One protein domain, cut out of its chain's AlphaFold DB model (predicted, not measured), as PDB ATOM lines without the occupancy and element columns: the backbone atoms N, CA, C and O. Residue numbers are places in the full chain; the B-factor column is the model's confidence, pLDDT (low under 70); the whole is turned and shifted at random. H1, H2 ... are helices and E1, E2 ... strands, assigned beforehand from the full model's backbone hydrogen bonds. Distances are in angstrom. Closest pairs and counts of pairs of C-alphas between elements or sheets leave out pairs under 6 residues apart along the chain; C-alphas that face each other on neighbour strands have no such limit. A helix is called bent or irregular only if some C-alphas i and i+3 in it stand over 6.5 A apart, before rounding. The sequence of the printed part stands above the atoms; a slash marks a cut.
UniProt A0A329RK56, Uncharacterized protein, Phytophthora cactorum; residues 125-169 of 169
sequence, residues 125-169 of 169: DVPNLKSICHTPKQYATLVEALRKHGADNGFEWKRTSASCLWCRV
ATOM      1  N   ASP A 125     165.254 187.599 217.982       87.38
ATOM      2  CA  ASP A 125     165.300 186.694 219.126       87.38
ATOM      3  C   ASP A 125     163.956 186.508 219.828       87.38
ATOM      4  O   ASP A 125     163.823 185.562 220.618       87.38
ATOM      5  N   VAL A 126     162.954 187.328 219.492       87.44
ATOM      6  CA  VAL A 126     161.605 187.227 220.056       87.44
ATOM      7  C   VAL A 126     160.929 185.892 219.708       87.44
ATOM      8  O   VAL A 126     160.984 185.431 218.565       87.44
ATOM      9  N   PRO A 127     160.229 185.269 220.675       83.44
ATOM     10  CA  PRO A 127     159.637 183.940 220.515       83.44
ATOM     11  C   PRO A 127     158.599 183.875 219.390       83.44
ATOM     12  O   PRO A 127     158.497 182.855 218.719       83.44
ATOM     13  N   ASN A 128     157.899 184.978 219.111       79.00
ATOM     14  CA  ASN A 128     156.896 185.056 218.043       79.00
ATOM     15  C   ASN A 128     157.505 184.976 216.634       79.00
ATOM     16  O   ASN A 128     156.789 184.734 215.667       79.00
ATOM     17  N   LEU A 129     158.814 185.200 216.515       79.12
ATOM     18  CA  LEU A 129     159.545 185.163 215.253       79.12
ATOM     19  C   LEU A 129     160.372 183.880 215.095       79.12
ATOM     20  O   LEU A 129     160.934 183.632 214.027       79.12
ATOM     21  N   LYS A 130     160.457 183.056 216.147       84.38
ATOM     22  CA  LYS A 130     161.134 181.758 216.134       84.38
ATOM     23  C   LYS A 130     160.158 180.688 215.669       84.38
ATOM     24  O   LYS A 130     159.223 180.314 216.367       84.38
ATOM     25  N   SER A 131     160.393 180.173 214.468       80.25
ATOM     26  CA  SER A 131     159.635 179.034 213.964       80.25
ATOM     27  C   SER A 131     160.077 177.750 214.668       80.25
ATOM     28  O   SER A 131     161.253 177.395 214.646       80.25
ATOM     29  N   ILE A 132     159.110 177.022 215.224       83.62
ATOM     30  CA  ILE A 132     159.297 175.701 215.844       83.62
ATOM     31  C   ILE A 132     159.749 174.610 214.860       83.62
ATOM     32  O   ILE A 132     160.288 173.592 215.282       83.62
ATOM     33  N   CYS A 133     159.563 174.819 213.554       86.94
ATOM     34  CA  CYS A 133     159.887 173.830 212.523       86.94
ATOM     35  C   CYS A 133     161.333 173.933 212.008       86.94
ATOM     36  O   CYS A 133     161.768 173.085 211.233       86.94
ATOM     37  N   HIS A 134     162.070 174.980 212.389       88.25
ATOM     38  CA  HIS A 134     163.427 175.217 211.903       88.25
ATOM     39  C   HIS A 134     164.456 174.712 212.910       88.25
ATOM     40  O   HIS A 134     164.377 174.989 214.106       88.25
ATOM     41  N   THR A 135     165.490 174.031 212.416       92.62
ATOM     42  CA  THR A 135     166.675 173.768 213.242       92.62
ATOM     43  C   THR A 135     167.371 175.092 213.591       92.62
ATOM     44  O   THR A 135     167.323 176.036 212.793       92.62
ATOM     45  N   PRO A 136     168.102 175.182 214.720       90.38
ATOM     46  CA  PRO A 136     168.814 176.406 215.100       90.38
ATOM     47  C   PRO A 136     169.748 176.936 214.002       90.38
ATOM     48  O   PRO A 136     169.872 178.142 213.809       90.38
ATOM     49  N   LYS A 137     170.366 176.029 213.232       93.69
ATOM     50  CA  LYS A 137     171.236 176.372 212.102       93.69
ATOM     51  C   LYS A 137     170.459 176.993 210.936       93.69
ATOM     52  O   LYS A 137     170.896 178.005 210.401       93.69
ATOM     53  N   GLN A 138     169.319 176.413 210.553       93.31
ATOM     54  CA  GLN A 138     168.459 176.971 209.499       93.31
ATOM     55  C   GLN A 138     167.915 178.343 209.896       93.31
ATOM     56  O   GLN A 138     167.914 179.260 209.078       93.31
ATOM     57  N   TYR A 139     167.510 178.493 211.159       92.19
ATOM     58  CA  TYR A 139     167.052 179.770 211.688       92.19
ATOM     59  C   TYR A 139     168.155 180.832 211.641       92.19
ATOM     60  O   TYR A 139     167.923 181.932 211.153       92.19
ATOM     61  N   ALA A 140     169.379 180.492 212.055       91.69
ATOM     62  CA  ALA A 140     170.519 181.404 211.977       91.69
ATOM     63  C   ALA A 140     170.808 181.865 210.536       91.69
ATOM     64  O   ALA A 140     171.017 183.053 210.310       91.69
ATOM     65  N   THR A 141     170.755 180.958 209.551       93.12
ATOM     66  CA  THR A 141     170.928 181.312 208.130       93.12
ATOM     67  C   THR A 141     169.810 182.224 207.617       93.12
ATOM     68  O   THR A 141     170.081 183.173 206.881       93.12
ATOM     69  N   LEU A 142     168.560 181.980 208.025       90.00
ATOM     70  CA  LEU A 142     167.427 182.847 207.696       90.00
ATOM     71  C   LEU A 142     167.609 184.246 208.294       90.00
ATOM     72  O   LEU A 142     167.471 185.236 207.582       90.00
ATOM     73  N   VAL A 143     167.956 184.335 209.578       90.19
ATOM     74  CA  VAL A 143     168.202 185.608 210.269       90.19
ATOM     75  C   VAL A 143     169.353 186.370 209.621       90.19
ATOM     76  O   VAL A 143     169.258 187.579 209.431       90.19
ATOM     77  N   GLU A 144     170.423 185.684 209.223       90.94
ATOM     78  CA  GLU A 144     171.537 186.299 208.505       90.94
ATOM     79  C   GLU A 144     171.093 186.886 207.156       90.94
ATOM     80  O   GLU A 144     171.418 188.037 206.853       90.94
ATOM     81  N   ALA A 145     170.295 186.147 206.378       88.38
ATOM     82  CA  ALA A 145     169.739 186.623 205.113       88.38
ATOM     83  C   ALA A 145     168.784 187.813 205.312       88.38
ATOM     84  O   ALA A 145     168.903 188.826 204.624       88.38
ATOM     85  N   LEU A 146     167.875 187.730 206.287       86.00
ATOM     86  CA  LEU A 146     166.938 188.806 206.614       86.00
ATOM     87  C   LEU A 146     167.666 190.052 207.114       86.00
ATOM     88  O   LEU A 146     167.326 191.156 206.708       86.00
ATOM     89  N   ARG A 147     168.710 189.904 207.931       85.06
ATOM     90  CA  ARG A 147     169.521 191.032 208.399       85.06
ATOM     91  C   ARG A 147     170.303 191.670 207.259       85.06
ATOM     92  O   ARG A 147     170.308 192.892 207.153       85.06
ATOM     93  N   LYS A 148     170.898 190.863 206.377       83.62
ATOM     94  CA  LYS A 148     171.557 191.353 205.160       83.62
ATOM     95  C   LYS A 148     170.593 192.188 204.324       83.62
ATOM     96  O   LYS A 148     170.996 193.222 203.805       83.62
ATOM     97  N   HIS A 149     169.328 191.770 204.244       73.12
ATOM     98  CA  HIS A 149     168.344 192.456 203.420       73.12
ATOM     99  C   HIS A 149     167.563 193.595 204.103       73.12
ATOM    100  O   HIS A 149     167.104 194.515 203.430       73.12
ATOM    101  N   GLY A 150     167.425 193.552 205.423       65.50
ATOM    102  CA  GLY A 150     166.653 194.516 206.206       65.50
ATOM    103  C   GLY A 150     167.490 195.607 206.873       65.50
ATOM    104  O   GLY A 150     166.951 196.673 207.142       65.50
ATOM    105  N   ALA A 151     168.780 195.370 207.141       56.56
ATOM    106  CA  ALA A 151     169.635 196.328 207.851       56.56
ATOM    107  C   ALA A 151     170.585 197.121 206.933       56.56
ATOM    108  O   ALA A 151     170.860 198.276 207.229       56.56
ATOM    109  N   ASP A 152     171.053 196.529 205.826       52.41
ATOM    110  CA  ASP A 152     172.202 197.058 205.064       52.41
ATOM    111  C   ASP A 152     171.970 197.220 203.558       52.41
ATOM    112  O   ASP A 152     172.879 197.640 202.840       52.41
ATOM    113  N   ASN A 153     170.789 196.908 203.016       54.69
ATOM    114  CA  ASN A 153     170.667 196.944 201.556       54.69
ATOM    115  C   ASN A 153     170.747 198.369 200.967       54.69
ATOM    116  O   ASN A 153     170.816 198.486 199.742       54.69
ATOM    117  N   GLY A 154     170.717 199.425 201.792       54.19
ATOM    118  CA  GLY A 154     170.597 200.794 201.303       54.19
ATOM    119  C   GLY A 154     169.381 200.893 200.399       54.19
ATOM    120  O   GLY A 154     169.500 201.377 199.291       54.19
ATOM    121  N   PHE A 155     168.245 200.310 200.786       53.41
ATOM    122  CA  PHE A 155     166.990 200.593 200.107       53.41
ATOM    123  C   PHE A 155     166.066 201.270 201.092       53.41
ATOM    124  O   PHE A 155     165.803 200.765 202.180       53.41
ATOM    125  N   GLU A 156     165.597 202.429 200.678       58.69
ATOM    126  CA  GLU A 156     164.565 203.179 201.347       58.69
ATOM    127  C   GLU A 156     163.263 202.868 200.626       58.69
ATOM    128  O   GLU A 156     163.161 202.933 199.393       58.69
ATOM    129  N   TRP A 157     162.259 202.488 201.400       54.34
ATOM    130  CA  TRP A 157     160.925 202.360 200.864       54.34
ATOM    131  C   TRP A 157     160.352 203.768 200.681       54.34
ATOM    132  O   TRP A 157     160.088 204.469 201.656       54.34
ATOM    133  N   LYS A 158     160.206 204.204 199.428       63.03
ATOM    134  CA  LYS A 158     159.669 205.522 199.087       63.03
ATOM    135  C   LYS A 158     158.233 205.380 198.620       63.03
ATOM    136  O   LYS A 158     157.961 204.775 197.581       63.03
ATOM    137  N   ARG A 159     157.311 205.982 199.370       52.91
ATOM    138  CA  ARG A 159     155.939 206.203 198.919       52.91
ATOM    139  C   ARG A 159     155.834 207.604 198.328       52.91
ATOM    140  O   ARG A 159     156.082 208.596 199.003       52.91
ATOM    141  N   THR A 160     155.461 207.674 197.060       62.78
ATOM    142  CA  THR A 160     154.980 208.897 196.417       62.78
ATOM    143  C   THR A 160     153.454 208.879 196.400       62.78
ATOM    144  O   THR A 160     152.846 207.825 196.590       62.78
ATOM    145  N   SER A 161     152.818 210.021 196.134       58.47
ATOM    146  CA  SER A 161     151.355 210.108 195.989       58.47
ATOM    147  C   SER A 161     150.778 209.166 194.922       58.47
ATOM    148  O   SER A 161     149.578 208.921 194.923       58.47
ATOM    149  N   ALA A 162     151.620 208.625 194.033       57.12
ATOM    150  CA  ALA A 162     151.215 207.751 192.939       57.12
ATOM    151  C   ALA A 162     151.706 206.296 193.067       57.12
ATOM    152  O   ALA A 162     151.223 205.437 192.332       57.12
ATOM    153  N   SER A 163     152.675 205.985 193.940       55.72
ATOM    154  CA  SER A 163     153.259 204.634 194.000       55.72
ATOM    155  C   SER A 163     154.123 204.371 195.235       55.72
ATOM    156  O   SER A 163     154.666 205.288 195.849       55.72
ATOM    157  N   CYS A 164     154.295 203.090 195.570       67.81
ATOM    158  CA  CYS A 164     155.266 202.619 196.559       67.81
ATOM    159  C   CYS A 164     156.415 201.907 195.833       67.81
ATOM    160  O   CYS A 164     156.178 200.891 195.179       67.81
ATOM    161  N   LEU A 165     157.644 202.421 195.932       72.38
ATOM    162  CA  LEU A 165     158.828 201.814 195.321       72.38
ATOM    163  C   LEU A 165     159.905 201.500 196.359       72.38
ATOM    164  O   LEU A 165     160.192 202.284 197.262       72.38
ATOM    165  N   TRP A 166     160.558 200.357 196.161       59.03
ATOM    166  CA  TRP A 166     161.846 200.060 196.776       59.03
ATOM    167  C   TRP A 166     162.940 200.815 196.009       59.03
ATOM    168  O   TRP A 166     163.274 200.446 194.883       59.03
ATOM    169  N   CYS A 167     163.486 201.881 196.597       64.38
ATOM    170  CA  CYS A 167     164.537 202.694 195.985       64.38
ATOM    171  C   CYS A 167     165.881 202.403 196.639       64.38
ATOM    172  O   CYS A 167     165.976 202.449 197.857       64.38
ATOM    173  N   ARG A 168     166.926 202.157 195.843       59.53
ATOM    174  CA  ARG A 168     168.300 202.062 196.351       59.53
ATOM    175  C   ARG A 168     168.808 203.472 196.702       59.53
ATOM    176  O   ARG A 168     168.740 204.351 195.846       59.53
ATOM    177  N   VAL A 169     169.240 203.673 197.944       61.59
ATOM    178  CA  VAL A 169     169.934 204.840 198.514       61.59
ATOM    179  C   VAL A 169     171.422 204.753 198.202       61.59
ATOM    180  O   VAL A 169     171.993 203.644 198.322       61.59
TER     181      VAL A 169
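Overview. This is residues 125 to 169 of the 169 residues of an uncharacterized protein of Phytophthora cactorum (UniProt A0A329RK56). This is a long, thin dumbbell-like rod: one helix, H1, and one two-stranded hairpin, E1 and E2, are set end to end, and the second half of the helix stands free between the two ends. At the helix's first end, residues 125 to 135 make a loop that folds back beside the first half of H1; the hairpin, a narrow ribbon, makes the other end. The printed part has 45 residues with one named helix and then two named strands, in the order H1, E1, E2, and the sheet of order E1 - E2 is antiparallel. The class is mixed, helices and strands. The whole is extended, with a radius of gyration of the C-alphas of 14.7 A and spans of 42 by 19 by 14 A.

Arrangement. Begin at Asp 125 and go through residues 125 to 135, which hold no named element, to reach H1, residues 136 to 151. In H1 every O i to N i+4 pair is within hydrogen-bond range. Look next at residues 144 to 152, of which 144 to 151 belong to H1: this stretch stands free. A tight link of 3 residues then leads to E1, residues 155 to 160. A second tight link, of 2 residues, leads on to E2, residues 163 to 168. E1 and E2 are a hairpin of antiparallel neighbour strands, with 155 degrees between their N-to-C directions. C-alphas 155 and 168 face each other at 4.2 A, and C-alphas 160 and 163 face each other at 5.2 A. Find N 156 and O 167 at 2.8 A, and N 165 and O 158 at 2.9 A, both within hydrogen-bond range. H1 and E2 are apart, with no C-alpha of the one within 8 A of the other.

Along the chain. Find C-alpha 136 at (168.814, 176.406, 215.100); from there H1 runs 21.2 A to C-alpha 151 at (169.635, 196.328, 207.851), and it is not bent. E1 begins at C-alpha 155, at (166.990, 200.593, 200.107), and runs 15.1 A to C-alpha 160. E2 runs 15.4 A from C-alpha 163 to C-alpha 168 at (168.300, 202.062, 196.351).

Size, cuts and confidence. The two C-alphas farthest apart are those of Thr 135 and Ser 161, at 43.0 A. From Asp 125 to Val 169, the chain's last residue, the C-alphas are 27.8 A apart. The printed part has no cut, and neither link between named elements is long. Read the B-factor column for the model's confidence: the mean pLDDT of the printed part is 74.6, and residues 150 to 164 and 166 to 169 are under 70. The mean pLDDT is 85 in H1, 58 in E1 and 63 in E2.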